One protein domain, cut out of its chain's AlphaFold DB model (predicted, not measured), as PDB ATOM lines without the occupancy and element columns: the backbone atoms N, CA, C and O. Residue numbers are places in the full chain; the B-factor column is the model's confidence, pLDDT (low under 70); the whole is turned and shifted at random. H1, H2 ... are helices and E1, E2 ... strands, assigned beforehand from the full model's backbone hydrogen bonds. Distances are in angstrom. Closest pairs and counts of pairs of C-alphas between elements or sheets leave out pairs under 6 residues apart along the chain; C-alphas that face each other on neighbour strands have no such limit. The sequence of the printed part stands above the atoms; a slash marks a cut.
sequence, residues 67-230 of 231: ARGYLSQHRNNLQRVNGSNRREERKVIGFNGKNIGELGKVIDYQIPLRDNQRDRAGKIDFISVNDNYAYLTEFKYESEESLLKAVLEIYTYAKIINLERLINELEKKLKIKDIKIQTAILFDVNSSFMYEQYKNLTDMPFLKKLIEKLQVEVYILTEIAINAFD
ATOM      1  N   ALA A  67     115.885 104.370 159.228       84.00
ATOM      2  CA  ALA A  67     116.609 103.520 158.280       84.00
ATOM      3  C   ALA A  67     116.539 104.095 156.850       84.00
ATOM      4  O   ALA A  67     117.524 104.114 156.107       84.00
ATOM      5  N   ARG A  68     115.374 104.634 156.472       83.62
ATOM      6  CA  ARG A  68     115.148 105.282 155.169       83.62
ATOM      7  C   ARG A  68     115.641 106.727 155.179       83.62
ATOM      8  O   ARG A  68     115.548 107.393 156.202       83.62
ATOM      9  N   GLY A  69     116.084 107.212 154.018       84.25
ATOM     10  CA  GLY A  69     116.425 108.625 153.845       84.25
ATOM     11  C   GLY A  69     115.253 109.569 154.127       84.25
ATOM     12  O   GLY A  69     114.081 109.159 154.143       84.25
ATOM     13  N   TYR A  70     115.583 110.832 154.372       85.44
ATOM     14  CA  TYR A  70     114.611 111.883 154.662       85.44
ATOM     15  C   TYR A  70     113.981 112.409 153.383       85.44
ATOM     16  O   TYR A  70     112.760 112.556 153.322       85.44
ATOM     17  N   LEU A  71     114.805 112.634 152.360       85.75
ATOM     18  CA  LEU A  71     114.340 113.194 151.102       85.75
ATOM     19  C   LEU A  71     113.611 112.136 150.285       85.75
ATOM     20  O   LEU A  71     114.123 111.044 150.013       85.75
ATOM     21  N   SER A  72     112.394 112.462 149.881       73.38
ATOM     22  CA  SER A  72     111.553 111.551 149.137       73.38
ATOM     23  C   SER A  72     111.711 111.778 147.632       73.38
ATOM     24  O   SER A  72     111.951 112.882 147.139       73.38
ATOM     25  N   GLN A  73     111.563 110.704 146.855       62.34
ATOM     26  CA  GLN A  73     111.326 110.820 145.420       62.34
ATOM     27  C   GLN A  73     109.819 110.955 145.212       62.34
ATOM     28  O   GLN A  73     109.148 109.987 144.841       62.34
ATOM     29  N   HIS A  74     109.257 112.130 145.501       63.19
ATOM     30  CA  HIS A  74     107.894 112.438 145.079       63.19
ATOM     31  C   HIS A  74     107.834 112.374 143.544       63.19
ATOM     32  O   HIS A  74     108.130 113.343 142.853       63.19
ATOM     33  N   ARG A  75     107.471 111.215 142.976       51.34
ATOM     34  CA  ARG A  75     107.016 111.147 141.579       51.34
ATOM     35  C   ARG A  75     105.791 112.051 141.484       51.34
ATOM     36  O   ARG A  75     104.965 111.975 142.387       51.34
ATOM     37  N   ASN A  76     105.724 112.901 140.455       47.88
ATOM     38  CA  ASN A  76     104.672 113.893 140.177       47.88
ATOM     39  C   ASN A  76     103.249 113.359 140.433       47.88
ATOM     40  O   ASN A  76     102.534 112.965 139.516       47.88
ATOM     41  N   ASN A  77     102.824 113.336 141.693       47.78
ATOM     42  CA  ASN A  77     101.598 112.680 142.113       47.78
ATOM     43  C   ASN A  77     100.535 113.749 142.330       47.78
ATOM     44  O   ASN A  77     100.068 113.957 143.448       47.78
ATOM     45  N   LEU A  78     100.116 114.383 141.233       50.62
ATOM     46  CA  LEU A  78      98.898 115.202 141.192       50.62
ATOM     47  C   LEU A  78      97.686 114.430 141.762       50.62
ATOM     48  O   LEU A  78      96.809 115.019 142.385       50.62
ATOM     49  N   GLN A  79      97.685 113.091 141.676       48.34
ATOM     50  CA  GLN A  79      96.664 112.227 142.284       48.34
ATOM     51  C   GLN A  79      96.584 112.309 143.822       48.34
ATOM     52  O   GLN A  79      95.521 112.047 144.379       48.34
ATOM     53  N   ARG A  80      97.658 112.687 144.537       51.12
ATOM     54  CA  ARG A  80      97.634 112.805 146.012       51.12
ATOM     55  C   ARG A  80      96.869 114.035 146.505       51.12
ATOM     56  O   ARG A  80      96.298 113.981 147.592       51.12
ATOM     57  N   VAL A  81      96.811 115.102 145.704       52.75
ATOM     58  CA  VAL A  81      96.062 116.330 146.031       52.75
ATOM     59  C   VAL A  81      94.565 116.027 146.170       52.75
ATOM     60  O   VAL A  81      93.914 116.526 147.089       52.75
ATOM     61  N   ASN A  82      94.051 115.115 145.337       45.75
ATOM     62  CA  ASN A  82      92.642 114.714 145.318       45.75
ATOM     63  C   ASN A  82      92.239 113.793 146.486       45.75
ATOM     64  O   ASN A  82      91.050 113.652 146.754       45.75
ATOM     65  N   GLY A  83      93.201 113.174 147.186       44.09
ATOM     66  CA  GLY A  83      92.939 112.233 148.285       44.09
ATOM     67  C   GLY A  83      93.118 112.801 149.697       44.09
ATOM     68  O   GLY A  83      92.659 112.186 150.657       44.09
ATOM     69  N   SER A  84      93.782 113.954 149.859       52.16
ATOM     70  CA  SER A  84      93.933 114.590 151.175       52.16
ATOM     71  C   SER A  84      92.713 115.474 151.464       52.16
ATOM     72  O   SER A  84      92.378 116.354 150.669       52.16
ATOM     73  N   ASN A  85      92.035 115.248 152.589       52.09
ATOM     74  CA  ASN A  85      90.873 116.045 153.013       52.09
ATOM     75  C   ASN A  85      91.263 117.339 153.752       52.09
ATOM     76  O   ASN A  85      90.385 118.124 154.104       52.09
ATOM     77  N   ARG A  86      92.556 117.575 154.009       72.62
ATOM     78  CA  ARG A  86      93.039 118.725 154.786       72.62
ATOM     79  C   ARG A  86      93.569 119.807 153.847       72.62
ATOM     80  O   ARG A  86      94.495 119.566 153.080       72.62
ATOM     81  N   ARG A  87      92.960 120.999 153.892       83.44
ATOM     82  CA  ARG A  87      93.304 122.153 153.032       83.44
ATOM     83  C   ARG A  87      94.790 122.517 153.112       83.44
ATOM     84  O   ARG A  87      95.413 122.722 152.077       83.44
ATOM     85  N   GLU A  88      95.346 122.516 154.320       86.38
ATOM     86  CA  GLU A  88      96.760 122.796 154.595       86.38
ATOM     87  C   GLU A  88      97.703 121.841 153.846       86.38
ATOM     88  O   GLU A  88      98.590 122.286 153.121       86.38
ATOM     89  N   GLU A  89      97.439 120.528 153.892       86.38
ATOM     90  CA  GLU A  89      98.239 119.530 153.170       86.38
ATOM     91  C   GLU A  89      98.219 119.760 151.649       86.38
ATOM     92  O   GLU A  89      99.245 119.608 150.986       86.38
ATOM     93  N   ARG A  90      97.073 120.165 151.077       85.31
ATOM     94  CA  ARG A  90      96.986 120.488 149.641       85.31
ATOM     95  C   ARG A  90      97.839 121.700 149.274       85.31
ATOM     96  O   ARG A  90      98.495 121.665 148.236       85.31
ATOM     97  N   LYS A  91      97.859 122.738 150.116       87.94
ATOM     98  CA  LYS A  91      98.689 123.936 149.908       87.94
ATOM     99  C   LYS A  91     100.176 123.583 149.933       87.94
ATOM    100  O   LYS A  91     100.890 123.931 148.999       87.94
ATOM    101  N   VAL A  92     100.605 122.790 150.916       89.94
ATOM    102  CA  VAL A  92     101.984 122.283 151.020       89.94
ATOM    103  C   VAL A  92     102.398 121.500 149.769       89.94
ATOM    104  O   VAL A  92     103.465 121.749 149.214       89.94
ATOM    105  N   ILE A  93     101.540 120.603 149.262       87.94
ATOM    106  CA  ILE A  93     101.809 119.887 148.001       87.94
ATOM    107  C   ILE A  93     101.912 120.873 146.825       87.94
ATOM    108  O   ILE A  93     102.791 120.732 145.974       87.94
ATOM    109  N   GLY A  94     101.032 121.876 146.784       86.38
ATOM    110  CA  GLY A  94     101.020 122.922 145.763       86.38
ATOM    111  C   GLY A  94     102.254 123.830 145.771       86.38
ATOM    112  O   GLY A  94     102.551 124.440 144.742       86.38
ATOM    113  N   PHE A  95     102.998 123.902 146.878       89.81
ATOM    114  CA  PHE A  95     104.260 124.640 146.953       89.81
ATOM    115  C   PHE A  95     105.438 123.901 146.323       89.81
ATOM    116  O   PHE A  95     106.446 124.535 146.022       89.81
ATOM    117  N   ASN A  96     105.342 122.589 146.090       89.94
ATOM    118  CA  ASN A  96     106.464 121.799 145.594       89.94
ATOM    119  C   ASN A  96     107.069 122.384 144.304       89.94
ATOM    120  O   ASN A  96     106.378 122.579 143.303       89.94
ATOM    121  N   GLY A  97     108.376 122.653 144.322       90.00
ATOM    122  CA  GLY A  97     109.108 123.252 143.207       90.00
ATOM    123  C   GLY A  97     108.918 124.762 143.031       90.00
ATOM    124  O   GLY A  97     109.618 125.342 142.196       90.00
ATOM    125  N   LYS A  98     108.029 125.404 143.798       90.38
ATOM    126  CA  LYS A  98     107.800 126.855 143.781       90.38
ATOM    127  C   LYS A  98     108.731 127.568 144.766       90.38
ATOM    128  O   LYS A  98     109.243 126.959 145.704       90.38
ATOM    129  N   ASN A  99     108.962 128.855 144.523       92.44
ATOM    130  CA  ASN A  99     109.741 129.728 145.399       92.44
ATOM    131  C   ASN A  99     108.805 130.481 146.362       92.44
ATOM    132  O   ASN A  99     107.814 131.051 145.910       92.44
ATOM    133  N   ILE A 100     109.113 130.464 147.660       92.00
ATOM    134  CA  ILE A 100     108.318 131.043 148.747       92.00
ATOM    135  C   ILE A 100     109.095 132.202 149.387       92.00
ATOM    136  O   ILE A 100     109.576 132.107 150.513       92.00
ATOM    137  N   GLY A 101     109.227 133.310 148.655       91.06
ATOM    138  CA  GLY A 101     109.888 134.522 149.154       91.06
ATOM    139  C   GLY A 101     111.285 134.239 149.717       91.06
ATOM    140  O   GLY A 101     112.125 133.656 149.036       91.06
ATOM    141  N   GLU A 102     111.517 134.631 150.969       92.69
ATOM    142  CA  GLU A 102     112.805 134.464 151.660       92.69
ATOM    143  C   GLU A 102     113.158 132.996 151.958       92.69
ATOM    144  O   GLU A 102     114.336 132.643 151.975       92.69
ATOM    145  N   LEU A 103     112.154 132.121 152.089       95.56
ATOM    146  CA  LEU A 103     112.349 130.685 152.327       95.56
ATOM    147  C   LEU A 103     112.899 129.951 151.092       95.56
ATOM    148  O   LEU A 103     113.358 128.811 151.200       95.56
ATOM    149  N   GLY A 104     112.851 130.576 149.914       95.44
ATOM    150  CA  GLY A 104     113.392 130.020 148.683       95.44
ATOM    151  C   GLY A 104     112.546 128.895 148.087       95.44
ATOM    152  O   GLY A 104     111.329 128.811 148.265       95.44
ATOM    153  N   LYS A 105     113.187 128.018 147.311       95.38
ATOM    154  CA  LYS A 105     112.504 126.979 146.529       95.38
ATOM    155  C   LYS A 105     112.173 125.757 147.380       95.38
ATOM    156  O   LYS A 105     113.080 125.157 147.945       95.38
ATOM    157  N   VAL A 106     110.914 125.319 147.389       95.06
ATOM    158  CA  VAL A 106     110.499 124.055 148.025       95.06
ATOM    159  C   VAL A 106     111.013 122.855 147.226       95.06
ATOM    160  O   VAL A 106     110.806 122.768 146.012       95.06
ATOM    161  N   ILE A 107     111.670 121.918 147.912       93.94
ATOM    162  CA  ILE A 107     112.364 120.763 147.310       93.94
ATOM    163  C   ILE A 107     111.841 119.396 147.775       93.94
ATOM    164  O   ILE A 107     112.185 118.371 147.171       93.94
ATOM    165  N   ASP A 108     111.079 119.373 148.867       94.00
ATOM    166  CA  ASP A 108     110.450 118.185 149.445       94.00
ATOM    167  C   ASP A 108     109.322 118.603 150.393       94.00
ATOM    168  O   ASP A 108     109.321 119.731 150.895       94.00
ATOM    169  N   TYR A 109     108.376 117.702 150.652       93.56
ATOM    170  CA  TYR A 109     107.227 117.988 151.505       93.56
ATOM    171  C   TYR A 109     106.724 116.757 152.271       93.56
ATOM    172  O   TYR A 109     106.982 115.612 151.915       93.56
ATOM    173  N   GLN A 110     105.993 116.987 153.362       91.06
ATOM    174  CA  GLN A 110     105.463 115.968 154.267       91.06
ATOM    175  C   GLN A 110     106.518 114.927 154.687       91.06
ATOM    176  O   GLN A 110     106.273 113.716 154.618       91.06
ATOM    177  N   ILE A 111     107.688 115.395 155.129       92.50
ATOM    178  CA  ILE A 111     108.855 114.578 155.462       92.50
ATOM    179  C   ILE A 111     108.600 113.871 156.799       92.50
ATOM    180  O   ILE A 111     108.574 114.527 157.843       92.50
ATOM    181  N   PRO A 112     108.401 112.541 156.824       91.38
ATOM    182  CA  PRO A 112     108.101 111.844 158.064       91.38
ATOM    183  C   PRO A 112     109.320 111.785 158.989       91.38
ATOM    184  O   PRO A 112     110.436 111.539 158.540       91.38
ATOM    185  N   LEU A 113     109.095 111.952 160.291       91.62
ATOM    186  CA  LEU A 113     110.156 111.872 161.303       91.62
ATOM    187  C   LEU A 113     110.248 110.498 161.968       91.62
ATOM    188  O   LEU A 113     111.304 110.107 162.450       91.62
ATOM    189  N   ARG A 114     109.148 109.745 161.963       88.94
ATOM    190  CA  ARG A 114     109.110 108.373 162.470       88.94
ATOM    191  C   ARG A 114     109.887 107.403 161.580       88.94
ATOM    192  O   ARG A 114     109.803 107.476 160.349       88.94
ATOM    193  N   ASP A 115     110.560 106.444 162.198       88.12
ATOM    194  CA  ASP A 115     111.111 105.274 161.520       88.12
ATOM    195  C   ASP A 115     110.069 104.149 161.451       88.12
ATOM    196  O   ASP A 115     109.826 103.563 160.392       88.12
ATOM    197  N   ASN A 116     109.360 103.921 162.557       86.31
ATOM    198  CA  ASN A 116     108.354 102.872 162.696       86.31
ATOM    199  C   ASN A 116     107.016 103.408 163.258       86.31
ATOM    200  O   ASN A 116     106.862 104.585 163.574       86.31
ATOM    201  N   GLN A 117     105.992 102.550 163.344       81.81
ATOM    202  CA  GLN A 117     104.649 102.968 163.782       81.81
ATOM    203  C   GLN A 117     104.545 103.309 165.277       81.81
ATOM    204  O   GLN A 117     103.582 103.967 165.668       81.81
ATOM    205  N   ARG A 118     105.484 102.845 166.111       83.75
ATOM    206  CA  ARG A 118     105.487 103.099 167.560       83.75
ATOM    207  C   ARG A 118     106.112 104.450 167.904       83.75
ATOM    208  O   ARG A 118     105.844 104.972 168.986       83.75
ATOM    209  N   ASP A 119     106.895 105.018 166.992       83.75
ATOM    210  CA  ASP A 119     107.525 106.316 167.181       83.75
ATOM    211  C   ASP A 119     106.477 107.429 167.241       83.75
ATOM    212  O   ASP A 119     105.630 107.592 166.355       83.75
ATOM    213  N   ARG A 120     106.570 108.243 168.290       79.75
ATOM    214  CA  ARG A 120     105.721 109.420 168.486       79.75
ATOM    215  C   ARG A 120     106.394 110.643 167.880       79.75
ATOM    216  O   ARG A 120     106.937 111.479 168.595       79.75
ATOM    217  N   ALA A 121     106.386 110.714 166.554       85.88
ATOM    218  CA  ALA A 121     106.938 111.842 165.817       85.88
ATOM    219  C   ALA A 121     106.027 112.232 164.649       85.88
ATOM    220  O   ALA A 121     105.415 111.376 164.001       85.88
ATOM    221  N   GLY A 122     105.934 113.540 164.412       89.56
ATOM    222  CA  GLY A 122     105.151 114.115 163.330       89.56
ATOM    223  C   GLY A 122     105.872 114.056 161.986       89.56
ATOM    224  O   GLY A 122     106.574 113.093 161.650       89.56
ATOM    225  N   LYS A 123     105.658 115.097 161.191       92.56
ATOM    226  CA  LYS A 123     106.298 115.296 159.895       92.56
ATOM    227  C   LYS A 123     106.690 116.760 159.789       92.56
ATOM    228  O   LYS A 123     105.964 117.597 160.300       92.56
ATOM    229  N   ILE A 124     107.790 117.044 159.106       96.31
ATOM    230  CA  ILE A 124     108.079 118.407 158.654       96.31
ATOM    231  C   ILE A 124     107.199 118.660 157.430       96.31
ATOM    232  O   ILE A 124     107.174 117.821 156.519       96.31
ATOM    233  N   ASP A 125     106.480 119.779 157.398       95.81
ATOM    234  CA  ASP A 125     105.541 120.056 156.312       95.81
ATOM    235  C   ASP A 125     106.256 120.260 154.990       95.81
ATOM    236  O   ASP A 125     105.880 119.640 153.997       95.81
ATOM    237  N   PHE A 126     107.320 121.058 154.961       96.56
ATOM    238  CA  PHE A 126     108.176 121.135 153.786       96.56
ATOM    239  C   PHE A 126     109.606 121.555 154.097       96.56
ATOM    240  O   PHE A 126     109.905 122.120 155.148       96.56
ATOM    241  N   ILE A 127     110.486 121.259 153.138       97.81
ATOM    242  CA  ILE A 127     111.852 121.769 153.104       97.81
ATOM    243  C   ILE A 127     111.992 122.681 151.895       97.81
ATOM    244  O   ILE A 127     111.689 122.278 150.766       97.81
ATOM    245  N   SER A 128     112.479 123.893 152.129       97.50
ATOM    246  CA  SER A 128     112.850 124.837 151.078       97.50
ATOM    247  C   SER A 128     114.311 125.248 151.193       97.50
ATOM    248  O   SER A 128     114.925 125.078 152.244       97.50
ATOM    249  N   VAL A 129     114.884 125.730 150.090       97.50
ATOM    250  CA  VAL A 129     116.291 126.128 150.020       97.50
ATOM    251  C   VAL A 129     116.435 127.493 149.369       97.50
ATOM    252  O   VAL A 129     115.888 127.732 148.286       97.50
ATOM    253  N   ASN A 130     117.218 128.347 150.020       96.19
ATOM    254  CA  ASN A 130     117.676 129.630 149.515       96.19
ATOM    255  C   ASN A 130     119.196 129.718 149.725       96.19
ATOM    256  O   ASN A 130     119.669 129.652 150.859       96.19
ATOM    257  N   ASP A 131     119.964 129.799 148.638       93.69
ATOM    258  CA  ASP A 131     121.427 129.669 148.650       93.69
ATOM    259  C   ASP A 131     121.912 128.428 149.433       93.69
ATOM    260  O   ASP A 131     121.605 127.293 149.062       93.69
ATOM    261  N   ASN A 132     122.653 128.640 150.527       95.25
ATOM    262  CA  ASN A 132     123.168 127.588 151.405       95.25
ATOM    263  C   ASN A 132     122.289 127.369 152.651       95.25
ATOM    264  O   ASN A 132     122.697 126.652 153.561       95.25
ATOM    265  N   TYR A 133     121.106 127.981 152.730       97.50
ATOM    266  CA  TYR A 133     120.164 127.786 153.830       97.50
ATOM    267  C   TYR A 133     119.046 126.836 153.415       97.50
ATOM    268  O   TYR A 133     118.386 127.037 152.396       97.50
ATOM    269  N   ALA A 134     118.831 125.798 154.220       98.06
ATOM    270  CA  ALA A 134     117.707 124.886 154.094       98.06
ATOM    271  C   ALA A 134     116.769 125.054 155.294       98.06
ATOM    272  O   ALA A 134     117.176 124.910 156.448       98.06
ATOM    273  N   TYR A 135     115.504 125.336 155.009       98.44
ATOM    274  CA  TYR A 135     114.486 125.631 156.008       98.44
ATOM    275  C   TYR A 135     113.612 124.409 156.253       98.44
ATOM    276  O   TYR A 135     112.936 123.937 155.339       98.44
ATOM    277  N   LEU A 136     113.590 123.910 157.487       98.56
ATOM    278  CA  LEU A 136     112.578 122.964 157.951       98.56
ATOM    279  C   LEU A 136     111.367 123.777 158.387       98.56
ATOM    280  O   LEU A 136     111.456 124.523 159.363       98.56
ATOM    281  N   THR A 137     110.261 123.651 157.661       98.44
ATOM    282  CA  THR A 137     109.112 124.531 157.868       98.44
ATOM    283  C   THR A 137     107.909 123.772 158.401       98.44
ATOM    284  O   THR A 137     107.536 122.732 157.855       98.44
ATOM    285  N   GLU A 138     107.302 124.329 159.446       97.81
ATOM    286  CA  GLU A 138     105.933 124.037 159.871       97.81
ATOM    287  C   GLU A 138     104.999 125.072 159.232       97.81
ATOM    288  O   GLU A 138     105.207 126.283 159.373       97.81
ATOM    289  N   PHE A 139     103.981 124.614 158.510       96.62
ATOM    290  CA  PHE A 139     103.046 125.466 157.789       96.62
ATOM    291  C   PHE A 139     101.682 125.482 158.472       96.62
ATOM    292  O   PHE A 139     101.153 124.437 158.825       96.62
ATOM    293  N   LYS A 140     101.078 126.665 158.623       95.00
ATOM    294  CA  LYS A 140      99.737 126.815 159.202       95.00
ATOM    295  C   LYS A 140      98.829 127.616 158.275       95.00
ATOM    296  O   LYS A 140      99.149 128.744 157.905       95.00
ATOM    297  N   TYR A 141      97.685 127.045 157.909       92.12
ATOM    298  CA  TYR A 141      96.726 127.687 157.005       92.12
ATOM    299  C   TYR A 141      95.314 127.697 157.588       92.12
ATOM    300  O   TYR A 141      94.766 126.634 157.882       92.12
ATOM    301  N   GLU A 142      94.718 128.885 157.739       91.38
ATOM    302  CA  GLU A 142      93.432 129.089 158.427       91.38
ATOM    303  C   GLU A 142      93.429 128.433 159.829       91.38
ATOM    304  O   GLU A 142      92.419 127.906 160.300       91.38
ATOM    305  N   SER A 143      94.591 128.417 160.494       91.12
ATOM    306  CA  SER A 143      94.808 127.644 161.713       91.12
ATOM    307  C   SER A 143      94.284 128.352 162.959       91.12
ATOM    308  O   SER A 143      94.434 129.559 163.161       91.12
ATOM    309  N   GLU A 144      93.712 127.562 163.863       92.56
ATOM    310  CA  GLU A 144      93.304 128.008 165.193       92.56
ATOM    311  C   GLU A 144      94.397 127.852 166.260       92.56
ATOM    312  O   GLU A 144      94.146 128.116 167.445       92.56
ATOM    313  N   GLU A 145      95.578 127.383 165.863       94.94
ATOM    314  CA  GLU A 145      96.688 127.106 166.766       94.94
ATOM    315  C   GLU A 145      97.439 128.369 167.206       94.94
ATOM    316  O   GLU A 145      97.409 129.412 166.555       94.94
ATOM    317  N   SER A 146      98.100 128.272 168.356       96.94
ATOM    318  CA  SER A 146      98.946 129.320 168.913       96.94
ATOM    319  C   SER A 146     100.310 129.345 168.225       96.94
ATOM    320  O   SER A 146     100.849 128.307 167.828       96.94
ATOM    321  N   LEU A 147     100.921 130.528 168.173       98.06
ATOM    322  CA  LEU A 147     102.311 130.698 167.756       98.06
ATOM    323  C   LEU A 147     103.251 129.858 168.629       98.06
ATOM    324  O   LEU A 147     104.124 129.173 168.112       98.06
ATOM    325  N   LEU A 148     103.032 129.849 169.952       98.44
ATOM    326  CA  LEU A 148     103.826 129.043 170.886       98.44
ATOM    327  C   LEU A 148     103.808 127.556 170.514       98.44
ATOM    328  O   LEU A 148     104.853 126.913 170.527       98.44
ATOM    329  N   LYS A 149     102.635 127.003 170.188       98.12
ATOM    330  CA  LYS A 149     102.507 125.594 169.822       98.12
ATOM    331  C   LYS A 149     103.332 125.286 168.572       98.12
ATOM    332  O   LYS A 149     104.132 124.358 168.621       98.12
ATOM    333  N   ALA A 150     103.187 126.086 167.516       98.06
ATOM    334  CA  ALA A 150     103.929 125.889 166.270       98.06
ATOM    335  C   ALA A 150     105.452 126.018 166.463       98.06
ATOM    336  O   ALA A 150     106.212 125.218 165.923       98.06
ATOM    337  N   VAL A 151     105.905 126.953 167.308       98.56
ATOM    338  CA  VAL A 151     107.325 127.101 167.685       98.56
ATOM    339  C   VAL A 151     107.852 125.842 168.368       98.56
ATOM    340  O   VAL A 151     108.921 125.344 168.013       98.56
ATOM    341  N   LEU A 152     107.109 125.305 169.338       98.44
ATOM    342  CA  LEU A 152     107.507 124.082 170.034       98.44
ATOM    343  C   LEU A 152     107.471 122.861 169.117       98.44
ATOM    344  O   LEU A 152     108.315 121.979 169.261       98.44
ATOM    345  N   GLU A 153     106.519 122.808 168.193       98.00
ATOM    346  CA  GLU A 153     106.365 121.730 167.220       98.00
ATOM    347  C   GLU A 153     107.582 121.646 166.292       98.00
ATOM    348  O   GLU A 153     108.295 120.636 166.322       98.00
ATOM    349  N   ILE A 154     107.913 122.724 165.571       98.25
ATOM    350  CA  ILE A 154     109.044 122.698 164.634       98.25
ATOM    351  C   ILE A 154     110.390 122.529 165.345       98.25
ATOM    352  O   ILE A 154     111.266 121.810 164.859       98.25
ATOM    353  N   TYR A 155     110.552 123.118 166.535       98.12
ATOM    354  CA  TYR A 155     111.758 122.914 167.333       98.12
ATOM    355  C   TYR A 155     111.901 121.450 167.773       98.12
ATOM    356  O   TYR A 155     112.984 120.872 167.676       98.12
ATOM    357  N   THR A 156     110.807 120.821 168.214       97.94
ATOM    358  CA  THR A 156     110.799 119.394 168.574       97.94
ATOM    359  C   THR A 156     111.166 118.533 167.368       97.94
ATOM    360  O   THR A 156     111.984 117.623 167.484       97.94
ATOM    361  N   TYR A 157     110.627 118.843 166.191       97.62
ATOM    362  CA  TYR A 157     110.938 118.131 164.952       97.62
ATOM    363  C   TYR A 157     112.410 118.250 164.554       97.62
ATOM    364  O   TYR A 157     113.026 117.238 164.211       97.62
ATOM    365  N   ALA A 158     113.000 119.436 164.696       96.69
ATOM    366  CA  ALA A 158     114.421 119.666 164.453       96.69
ATOM    367  C   ALA A 158     115.343 118.930 165.444       96.69
ATOM    368  O   ALA A 158     116.474 118.605 165.093       96.69
ATOM    369  N   LYS A 159     114.875 118.637 166.666       96.50
ATOM    370  CA  LYS A 159     115.605 117.795 167.631       96.50
ATOM    371  C   LYS A 159     115.492 116.303 167.338       96.50
ATOM    372  O   LYS A 159     116.430 115.559 167.604       96.50
ATOM    373  N   ILE A 160     114.354 115.868 166.804       95.62
ATOM    374  CA  ILE A 160     114.114 114.461 166.471       95.62
ATOM    375  C   ILE A 160     114.899 114.045 165.222       95.62
ATOM    376  O   ILE A 160     115.378 112.916 165.147       95.62
ATOM    377  N   ILE A 161     115.004 114.915 164.220       94.31
ATOM    378  CA  ILE A 161     115.652 114.587 162.947       94.31
ATOM    379  C   ILE A 161     117.179 114.483 163.077       94.31
ATOM    380  O   ILE A 161     117.819 115.295 163.743       94.31
ATOM    381  N   ASN A 162     117.788 113.520 162.379       95.19
ATOM    382  CA  ASN A 162     119.237 113.475 162.199       95.19
ATOM    383  C   ASN A 162     119.655 114.540 161.170       95.19
ATOM    384  O   ASN A 162     119.619 114.308 159.957       95.19
ATOM    385  N   LEU A 163     120.018 115.725 161.670       94.81
ATOM    386  CA  LEU A 163     120.375 116.884 160.850       94.81
ATOM    387  C   LEU A 163     121.621 116.650 159.993       94.81
ATOM    388  O   LEU A 163     121.634 117.072 158.842       94.81
ATOM    389  N   GLU A 164     122.637 115.952 160.504       95.06
ATOM    390  CA  GLU A 164     123.862 115.656 159.749       95.06
ATOM    391  C   GLU A 164     123.546 114.812 158.513       95.06
ATOM    392  O   GLU A 164     123.953 115.122 157.391       95.06
ATOM    393  N   ARG A 165     122.742 113.764 158.697       94.75
ATOM    394  CA  ARG A 165     122.302 112.925 157.586       94.75
ATOM    395  C   ARG A 165     121.430 113.693 156.597       94.75
ATOM    396  O   ARG A 165     121.608 113.525 155.391       94.75
ATOM    397  N   LEU A 166     120.509 114.528 157.081       95.62
ATOM    398  CA  LEU A 166     119.690 115.366 156.208       95.62
ATOM    399  C   LEU A 166     120.557 116.322 155.375       95.62
ATOM    400  O   LEU A 166     120.348 116.418 154.168       95.62
ATOM    401  N   ILE A 167     121.539 116.987 155.990       96.75
ATOM    402  CA  ILE A 167     122.489 117.874 155.303       96.75
ATOM    403  C   ILE A 167     123.219 117.105 154.201       96.75
ATOM    404  O   ILE A 167     123.172 117.519 153.045       96.75
ATOM    405  N   ASN A 168     123.782 115.934 154.510       95.56
ATOM    406  CA  ASN A 168     124.469 115.098 153.520       95.56
ATOM    407  C   ASN A 168     123.560 114.705 152.337       95.56
ATOM    408  O   ASN A 168     123.989 114.695 151.178       95.56
ATOM    409  N   GLU A 169     122.290 114.379 152.601       95.12
ATOM    410  CA  GLU A 169     121.308 114.084 151.550       95.12
ATOM    411  C   GLU A 169     120.992 115.320 150.690       95.12
ATOM    412  O   GLU A 169     120.912 115.208 149.461       95.12
ATOM    413  N   LEU A 170     120.843 116.492 151.315       95.62
ATOM    414  CA  LEU A 170     120.567 117.762 150.639       95.62
ATOM    415  C   LEU A 170     121.739 118.205 149.762       95.62
ATOM    416  O   LEU A 170     121.538 118.482 148.580       95.62
ATOM    417  N   GLU A 171     122.958 118.208 150.298       96.69
ATOM    418  CA  GLU A 171     124.174 118.586 149.573       96.69
ATOM    419  C   GLU A 171     124.364 117.716 148.329       96.69
ATOM    420  O   GLU A 171     124.604 118.213 147.224       96.69
ATOM    421  N   LYS A 172     124.134 116.404 148.470       95.31
ATOM    422  CA  LYS A 172     124.174 115.461 147.349       95.31
ATOM    423  C   LYS A 172     123.071 115.721 146.319       95.31
ATOM    424  O   LYS A 172     123.343 115.662 145.120       95.31
ATOM    425  N   LYS A 173     121.830 115.970 146.757       93.19
ATOM    426  CA  LYS A 173     120.676 116.206 145.865       93.19
ATOM    427  C   LYS A 173     120.831 117.511 145.082       93.19
ATOM    428  O   LYS A 173     120.508 117.544 143.896       93.19
ATOM    429  N   LEU A 174     121.314 118.564 145.738       93.56
ATOM    430  CA  LEU A 174     121.364 119.925 145.200       93.56
ATOM    431  C   LEU A 174     122.706 120.273 144.551       93.56
ATOM    432  O   LEU A 174     122.767 121.233 143.790       93.56
ATOM    433  N   LYS A 175     123.757 119.482 144.804       94.88
ATOM    434  CA  LYS A 175     125.143 119.774 144.404       94.88
ATOM    435  C   LYS A 175     125.648 121.104 144.989       94.88
ATOM    436  O   LYS A 175     126.368 121.843 144.323       94.88
ATOM    437  N   ILE A 176     125.263 121.379 146.233       92.69
ATOM    438  CA  ILE A 176     125.674 122.536 147.044       92.69
ATOM    439  C   ILE A 176     126.438 121.996 148.259       92.69
ATOM    440  O   ILE A 176     126.208 120.856 148.653       92.69
ATOM    441  N   LYS A 177     127.362 122.778 148.819       93.81
ATOM    442  CA  LYS A 177     128.105 122.446 150.043       93.81
ATOM    443  C   LYS A 177     127.811 123.456 151.144       93.81
ATOM    444  O   LYS A 177     127.371 124.567 150.853       93.81
ATOM    445  N   ASP A 178     128.128 123.072 152.374       95.25
ATOM    446  CA  ASP A 178     128.052 123.907 153.569       95.25
ATOM    447  C   ASP A 178     126.611 124.354 153.866       95.25
ATOM    448  O   ASP A 178     126.360 125.510 154.229       95.25
ATOM    449  N   ILE A 179     125.652 123.432 153.689       97.38
ATOM    450  CA  ILE A 179     124.236 123.701 153.966       97.38
ATOM    451  C   ILE A 179     124.028 123.942 155.464       97.38
ATOM    452  O   ILE A 179     124.410 123.137 156.314       97.38
ATOM    453  N   LYS A 180     123.341 125.039 155.781       97.62
ATOM    454  CA  LYS A 180     122.903 125.401 157.129       97.62
ATOM    455  C   LYS A 180     121.413 125.140 157.269       97.62
ATOM    456  O   LYS A 180     120.622 125.584 156.441       97.62
ATOM    457  N   ILE A 181     121.034 124.445 158.336       97.81
ATOM    458  CA  ILE A 181     119.628 124.186 158.639       97.81
ATOM    459  C   ILE A 181     119.070 125.318 159.500       97.81
ATOM    460  O   ILE A 181     119.663 125.672 160.517       97.81
ATOM    461  N   GLN A 182     117.907 125.830 159.112       98.12
ATOM    462  CA  GLN A 182     117.090 126.736 159.912       98.12
ATOM    463  C   GLN A 182     115.693 126.146 160.102       98.12
ATOM    464  O   GLN A 182     115.233 125.331 159.299       98.12
ATOM    465  N   THR A 183     115.017 126.534 161.178       98.38
ATOM    466  CA  THR A 183     113.613 126.189 161.406       98.38
ATOM    467  C   THR A 183     112.745 127.405 161.153       98.38
ATOM    468  O   THR A 183     113.079 128.518 161.558       98.38
ATOM    469  N   ALA A 184     111.617 127.187 160.491       98.44
ATOM    470  CA  ALA A 184     110.688 128.245 160.152       98.44
ATOM    471  C   ALA A 184     109.250 127.851 160.480       98.44
ATOM    472  O   ALA A 184     108.858 126.684 160.407       98.44
ATOM    473  N   ILE A 185     108.452 128.859 160.800       98.19
ATOM    474  CA  ILE A 185     106.999 128.787 160.752       98.19
ATOM    475  C   ILE A 185     106.558 129.677 159.604       98.19
ATOM    476  O   ILE A 185     106.939 130.846 159.547       98.19
ATOM    477  N   LEU A 186     105.725 129.138 158.722       97.44
ATOM    478  CA  LEU A 186     105.023 129.915 157.710       97.44
ATOM    479  C   LEU A 186     103.529 129.828 157.992       97.44
ATOM    480  O   LEU A 186     102.976 128.733 158.033       97.44
ATOM    481  N   PHE A 187     102.856 130.961 158.161       95.56
ATOM    482  CA  PHE A 187     101.411 130.958 158.375       95.56
ATOM    483  C   PHE A 187     100.699 132.069 157.619       95.56
ATOM    484  O   PHE A 187     101.290 133.096 157.305       95.56
ATOM    485  N   ASP A 188      99.424 131.868 157.308       93.12
ATOM    486  CA  ASP A 188      98.620 132.858 156.598       93.12
ATOM    487  C   ASP A 188      97.917 133.846 157.543       93.12
ATOM    488  O   ASP A 188      97.686 133.572 158.722       93.12
ATOM    489  N   VAL A 189      97.515 135.006 157.023       91.31
ATOM    490  CA  VAL A 189      96.825 136.035 157.825       91.31
ATOM    491  C   VAL A 189      95.492 135.565 158.431       91.31
ATOM    492  O   VAL A 189      95.063 136.130 159.439       91.31
ATOM    493  N   ASN A 190      94.859 134.516 157.882       90.94
ATOM    494  CA  ASN A 190      93.624 133.946 158.436       90.94
ATOM    495  C   ASN A 190      93.864 132.988 159.610       90.94
ATOM    496  O   ASN A 190      92.907 132.626 160.300       90.94
ATOM    497  N   SER A 191      95.118 132.629 159.907       90.06
ATOM    498  CA  SER A 191      95.514 131.967 161.155       90.06
ATOM    499  C   SER A 191      95.447 132.954 162.333       90.06
ATOM    500  O   SER A 191      96.444 133.302 162.968       90.06
ATOM    501  N   SER A 192      94.238 133.461 162.586       88.38
ATOM    502  CA  SER A 192      93.951 134.689 163.340       88.38
ATOM    503  C   SER A 192      94.576 134.723 164.730       88.38
ATOM    504  O   SER A 192      95.150 135.737 165.118       88.38
ATOM    505  N   PHE A 193      94.524 133.617 165.474       93.38
ATOM    506  CA  PHE A 193      95.079 133.574 166.825       93.38
ATOM    507  C   PHE A 193      96.611 133.672 166.825       93.38
ATOM    508  O   PHE A 193      97.180 134.465 167.577       93.38
ATOM    509  N   MET A 194      97.282 132.918 165.952       95.06
ATOM    510  CA  MET A 194      98.729 133.009 165.754       95.06
ATOM    511  C   MET A 194      99.141 134.402 165.268       95.06
ATOM    512  O   MET A 194     100.092 134.985 165.789       95.06
ATOM    513  N   TYR A 195      98.392 134.961 164.316       95.12
ATOM    514  CA  TYR A 195      98.645 136.287 163.764       95.12
ATOM    515  C   TYR A 195      98.503 137.394 164.816       95.12
ATOM    516  O   TYR A 195      99.361 138.271 164.910       95.12
ATOM    517  N   GLU A 196      97.475 137.334 165.668       94.25
ATOM    518  CA  GLU A 196      97.333 138.237 166.814       94.25
ATOM    519  C   GLU A 196      98.504 138.106 167.790       94.25
ATOM    520  O   GLU A 196      99.005 139.116 168.286       94.25
ATOM    521  N   GLN A 197      98.965 136.884 168.068       95.25
ATOM    522  CA  GLN A 197     100.112 136.685 168.948       95.25
ATOM    523  C   GLN A 197     101.392 137.277 168.367       95.25
ATOM    524  O   GLN A 197     102.131 137.937 169.091       95.25
ATOM    525  N   TYR A 198     101.621 137.079 167.070       95.94
ATOM    526  CA  TYR A 198     102.764 137.646 166.370       95.94
ATOM    527  C   TYR A 198     102.766 139.181 166.433       95.94
ATOM    528  O   TYR A 198     103.768 139.783 166.814       95.94
ATOM    529  N   LYS A 199     101.623 139.827 166.149       94.94
ATOM    530  CA  LYS A 199     101.494 141.295 166.233       94.94
ATOM    531  C   LYS A 199     101.742 141.843 167.634       94.94
ATOM    532  O   LYS A 199     102.302 142.923 167.773       94.94
ATOM    533  N   ASN A 200     101.323 141.100 168.656       93.94
ATOM    534  CA  ASN A 200     101.402 141.517 170.053       93.94
ATOM    535  C   ASN A 200     102.593 140.878 170.794       93.94
ATOM    536  O   ASN A 200     102.556 140.737 172.017       93.94
ATOM    537  N   LEU A 201     103.664 140.482 170.091       95.50
ATOM    538  CA  LEU A 201     104.868 139.914 170.716       95.50
ATOM    539  C   LEU A 201     105.533 140.870 171.720       95.50
ATOM    540  O   LEU A 201     106.196 140.413 172.650       95.50
ATOM    541  N   THR A 202     105.342 142.183 171.573       94.69
ATOM    542  CA  THR A 202     105.801 143.189 172.546       94.69
ATOM    543  C   THR A 202     105.155 143.015 173.919       94.69
ATOM    544  O   THR A 202     105.823 143.215 174.930       94.69
ATOM    545  N   ASP A 203     103.897 142.571 173.960       96.38
ATOM    546  CA  ASP A 203     103.152 142.302 175.196       96.38
ATOM    547  C   ASP A 203     103.408 140.886 175.742       96.38
ATOM    548  O   ASP A 203     102.885 140.507 176.794       96.38
ATOM    549  N   MET A 204     104.200 140.085 175.021       97.56
ATOM    550  CA  MET A 204     104.589 138.719 175.376       97.56
ATOM    551  C   MET A 204     106.117 138.554 175.292       97.56
ATOM    552  O   MET A 204     106.627 137.792 174.457       97.56
ATOM    553  N   PRO A 205     106.878 139.274 176.138       98.31
ATOM    554  CA  PRO A 205     108.334 139.335 176.041       98.31
ATOM    555  C   PRO A 205     109.010 137.974 176.239       98.31
ATOM    556  O   PRO A 205     110.065 137.731 175.651       98.31
ATOM    557  N   PHE A 206     108.424 137.063 177.025       98.75
ATOM    558  CA  PHE A 206     108.989 135.727 177.202       98.75
ATOM    559  C   PHE A 206     108.733 134.842 175.988       98.75
ATOM    560  O   PHE A 206     109.613 134.062 175.635       98.75
ATOM    561  N   LEU A 207     107.584 134.982 175.315       98.62
ATOM    562  CA  LEU A 207     107.347 134.291 174.043       98.62
ATOM    563  C   LEU A 207     108.337 134.764 172.978       98.62
ATOM    564  O   LEU A 207     108.981 133.934 172.341       98.62
ATOM    565  N   LYS A 208     108.524 136.082 172.840       98.56
ATOM    566  CA  LYS A 208     109.517 136.651 171.920       98.56
ATOM    567  C   LYS A 208     110.920 136.103 172.203       98.56
ATOM    568  O   LYS A 208     111.567 135.565 171.309       98.56
ATOM    569  N   LYS A 209     111.354 136.159 173.466       98.69
ATOM    570  CA  LYS A 209     112.664 135.645 173.889       98.69
ATOM    571  C   LYS A 209     112.807 134.139 173.661       98.69
ATOM    572  O   LYS A 209     113.902 133.674 173.357       98.69
ATOM    573  N   LEU A 210     111.734 133.364 173.826       98.75
ATOM    574  CA  LEU A 210     111.748 131.931 173.548       98.75
ATOM    575  C   LEU A 210     111.945 131.664 172.051       98.75
ATOM    576  O   LEU A 210     112.803 130.857 171.715       98.75
ATOM    577  N   ILE A 211     111.223 132.360 171.170       98.62
ATOM    578  CA  ILE A 211     111.376 132.238 169.709       98.62
ATOM    579  C   ILE A 211     112.829 132.512 169.296       98.62
ATOM    580  O   ILE A 211     113.445 131.686 168.625       98.62
ATOM    581  N   GLU A 212     113.406 133.612 169.787       98.25
ATOM    582  CA  GLU A 212     114.812 133.972 169.554       98.25
ATOM    583  C   GLU A 212     115.773 132.901 170.097       98.25
ATOM    584  O   GLU A 212     116.718 132.495 169.422       98.25
ATOM    585  N   LYS A 213     115.524 132.396 171.313       98.38
ATOM    586  CA  LYS A 213     116.372 131.382 171.958       98.38
ATOM    587  C   LYS A 213     116.347 130.041 171.226       98.38
ATOM    588  O   LYS A 213     117.373 129.362 171.195       98.38
ATOM    589  N   LEU A 214     115.192 129.667 170.680       98.06
ATOM    590  CA  LEU A 214     114.992 128.449 169.896       98.06
ATOM    591  C   LEU A 214     115.407 128.614 168.426       98.06
ATOM    592  O   LEU A 214     115.434 127.616 167.711       98.06
ATOM    593  N   GLN A 215     115.765 129.836 168.006       98.06
ATOM    594  CA  GLN A 215     116.194 130.181 166.646       98.06
ATOM    595  C   GLN A 215     115.163 129.779 165.581       98.06
ATOM    596  O   GLN A 215     115.521 129.259 164.529       98.06
ATOM    597  N   VAL A 216     113.880 130.005 165.880       98.38
ATOM    598  CA  VAL A 216     112.775 129.734 164.953       98.38
ATOM    599  C   VAL A 216     112.402 131.024 164.238       98.38
ATOM    600  O   VAL A 216     112.022 132.007 164.874       98.38
ATOM    601  N   GLU A 217     112.488 131.015 162.915       98.06
ATOM    602  CA  GLU A 217     112.079 132.143 162.084       98.06
ATOM    603  C   GLU A 217     110.571 132.109 161.817       98.06
ATOM    604  O   GLU A 217     109.950 131.047 161.768       98.06
ATOM    605  N   VAL A 218     109.955 133.282 161.674       97.44
ATOM    606  CA  VAL A 218     108.499 133.406 161.565       97.44
ATOM    607  C   VAL A 218     108.138 134.251 160.352       97.44
ATOM    608  O   VAL A 218     108.434 135.444 160.311       97.44
ATOM    609  N   TYR A 219     107.448 133.629 159.401       96.38
ATOM    610  CA  TYR A 219     107.049 134.203 158.123       96.38
ATOM    611  C   TYR A 219     105.530 134.228 157.980       96.38
ATOM    612  O   TYR A 219     104.829 133.310 158.415       96.38
ATOM    613  N   ILE A 220     105.020 135.274 157.326       94.31
ATOM    614  CA  ILE A 220     103.587 135.463 157.098       94.31
ATOM    615  C   ILE A 220     103.297 135.425 155.603       94.31
ATOM    616  O   ILE A 220     103.836 136.218 154.831       94.31
ATOM    617  N   LEU A 221     102.398 134.531 155.207       88.75
ATOM    618  CA  LEU A 221     101.871 134.445 153.858       88.75
ATOM    619  C   LEU A 221     100.727 135.457 153.696       88.75
ATOM    620  O   LEU A 221      99.673 135.346 154.327       88.75
ATOM    621  N   THR A 222     100.947 136.467 152.857       79.94
ATOM    622  CA  THR A 222      99.938 137.486 152.539       79.94
ATOM    623  C   THR A 222      98.955 136.975 151.486       79.94
ATOM    624  O   THR A 222      99.274 136.071 150.716       79.94
ATOM    625  N   GLU A 223      97.770 137.583 151.398       65.12
ATOM    626  CA  GLU A 223      96.729 137.195 150.428       65.12
ATOM    627  C   GLU A 223      97.224 137.186 148.972       65.12
ATOM    628  O   GLU A 223      96.879 136.290 148.205       65.12
ATOM    629  N   ILE A 224      98.100 138.126 148.600       58.50
ATOM    630  CA  ILE A 224      98.705 138.187 147.258       58.50
ATOM    631  C   ILE A 224      99.538 136.930 146.985       58.50
ATOM    632  O   ILE A 224      99.458 136.353 145.900       58.50
ATOM    633  N   ALA A 225     100.316 136.487 147.974       62.16
ATOM    634  CA  ALA A 225     101.111 135.275 147.858       62.16
ATOM    635  C   ALA A 225     100.213 134.028 147.818       62.16
ATOM    636  O   ALA A 225     100.447 133.151 146.994       62.16
ATOM    637  N   ILE A 226      99.146 133.967 148.624       61.41
ATOM    638  CA  ILE A 226      98.178 132.852 148.612       61.41
ATOM    639  C   ILE A 226      97.582 132.663 147.210       61.41
ATOM    640  O   ILE A 226      97.638 131.551 146.685       61.41
ATOM    641  N   ASN A 227      97.113 133.748 146.586       59.34
ATOM    642  CA  ASN A 227      96.503 133.722 145.252       59.34
ATOM    643  C   ASN A 227      97.503 133.335 144.149       59.34
ATOM    644  O   ASN A 227      97.129 132.704 143.165       59.34
ATOM    645  N   ALA A 228      98.788 133.673 144.305       59.41
ATOM    646  CA  ALA A 228      99.840 133.255 143.372       59.41
ATOM    647  C   ALA A 228     100.147 131.747 143.454       59.41
ATOM    648  O   ALA A 228     100.719 131.164 142.527       59.41
ATOM    649  N   PHE A 229      99.783 131.105 144.568       61.78
ATOM    650  CA  PHE A 229      99.968 129.673 144.778       61.78
ATOM    651  C   PHE A 229      98.709 128.841 144.540       61.78
ATOM    652  O   PHE A 229      98.833 127.612 144.519       61.78
ATOM    653  N   ASP A 230      97.561 129.480 144.313       54.47
ATOM    654  CA  ASP A 230      96.313 128.805 143.978       54.47
ATOM    655  C   ASP A 230      96.418 128.080 142.626       54.47
ATOM    656  O   ASP A 230      96.720 128.667 141.587       54.47
TER     657      ASP A 230
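This is residues 67 to 230 of the 231 residues of an uncharacterized protein of bacterium (UniProt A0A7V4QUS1). A strongly twisted sheet of five strands, E1 to E5, makes the core of this domain, in three layers, that is, with helices on both faces: H3 and H4 over one face, H2 over the other. H6 runs beside H3 at a small angle, the first residue of H3 meets H5, and H1 and H7 lie off the sheet on the side where H2 is. The printed part has 164 residues with seven named helices and five named strands, in the order H1 H2 E1 E2 E3 H3 H4 E4 H5 H6 E5 H7. The sheet is mixed, its order E1 E2 E3 E4 E5, and the class is mixed, helices and strands. The whole is compact, with a radius of gyration of the C-alphas of 15.6 A, and rounded, spanning 43 by 36 by 34 A.

Begin at H1, residues 78 to 81, close but not clearly touching H2, residues 87 to 95; their closest C-alphas, Val 81 and Arg 90, are 5.6 A apart. Next come E1, residues 105 to 112, E2, residues 123 to 130, and E3, residues 133 to 140, a meander, each strand the antiparallel neighbour of the one before. Both pairs are hairpins, at 160 and 137 degrees between directions; look for N 107 and O 127, 2.9 A, and N 135 and O 128, 2.8 A, within hydrogen-bond range. H2 is on the sheet at a height of 8.2 A, over E2, and only just along the strands, at 29.7 degrees to E2 on the local plane; its closest C-alphas to E2 are Val 92 and Asp 125, 6.8 A. On the opposite face, H3, residues 147 to 160, has a height of 8.1 A over E3 and E4, residues 180 to 188, slantwise at 46 degrees to E3 on the local plane; the closest C-alphas of H3 and E3 are Glu 138 and Ile 154, 5.8 A. H4, residues 163 to 174, meets H3 only through their link and is on the sheet across the strands, at 74 degrees to E3 on the local plane. E3, H3 H4, E4 is a strand-helix-strand unit, two parallel neighbour strands with helices between, its crossover right-handed; N 136 and O 182 are 2.8 A apart. E4, H5, residues 192 to 199, H6, residues 205 to 214, and E5, residues 216 to 221, make another, also right-handed, with N 219 and O 185 at 2.8 A. H5 only grazes the sheet, with its residues 194 to 198; H3 touches H5 with its residue 147 alone, the closest C-alphas being those of Leu 147 and Met 194, 4.7 A apart, and their lines stand about perpendicular, at 87 degrees. H6 only just touches H3, with 3 pairs of C-alphas within 8 A, the closest Val 151 and Ile 211, 6.8 A, at a shallow tilt of 20 degrees, the same way. H7, residues 223 to 229, only just touches H2, also with 3 pairs, the closest C-alphas being Gly 94 and Phe 229, 6.9 A. In H2 to H7 every O i to N i+4 pair is within hydrogen-bond range; H1 is too short for one.

Find C-alpha 78 at (98.898, 115.202, 141.192), where H1 begins. From first to last C-alpha, E1 runs 19.5 A, E2 21.0 A, E3 21.1 A, H3 20.1 A and H4 16.0 A. E4, the longest strand, goes 25.4 A from C-alpha 180 at (122.903, 125.401, 157.129). E5 covers 16.3 A, and H7 ends with C-alpha 229 at (99.968, 129.673, 144.778).

The two C-alphas farthest apart are those of Arg 75 and Asp 203, 46.0 A. The printed part has no cut, and no link is long. Mean pLDDT of the printed part is 88.6; look for values under 70 at residues 73 to 85 and 223 to 230.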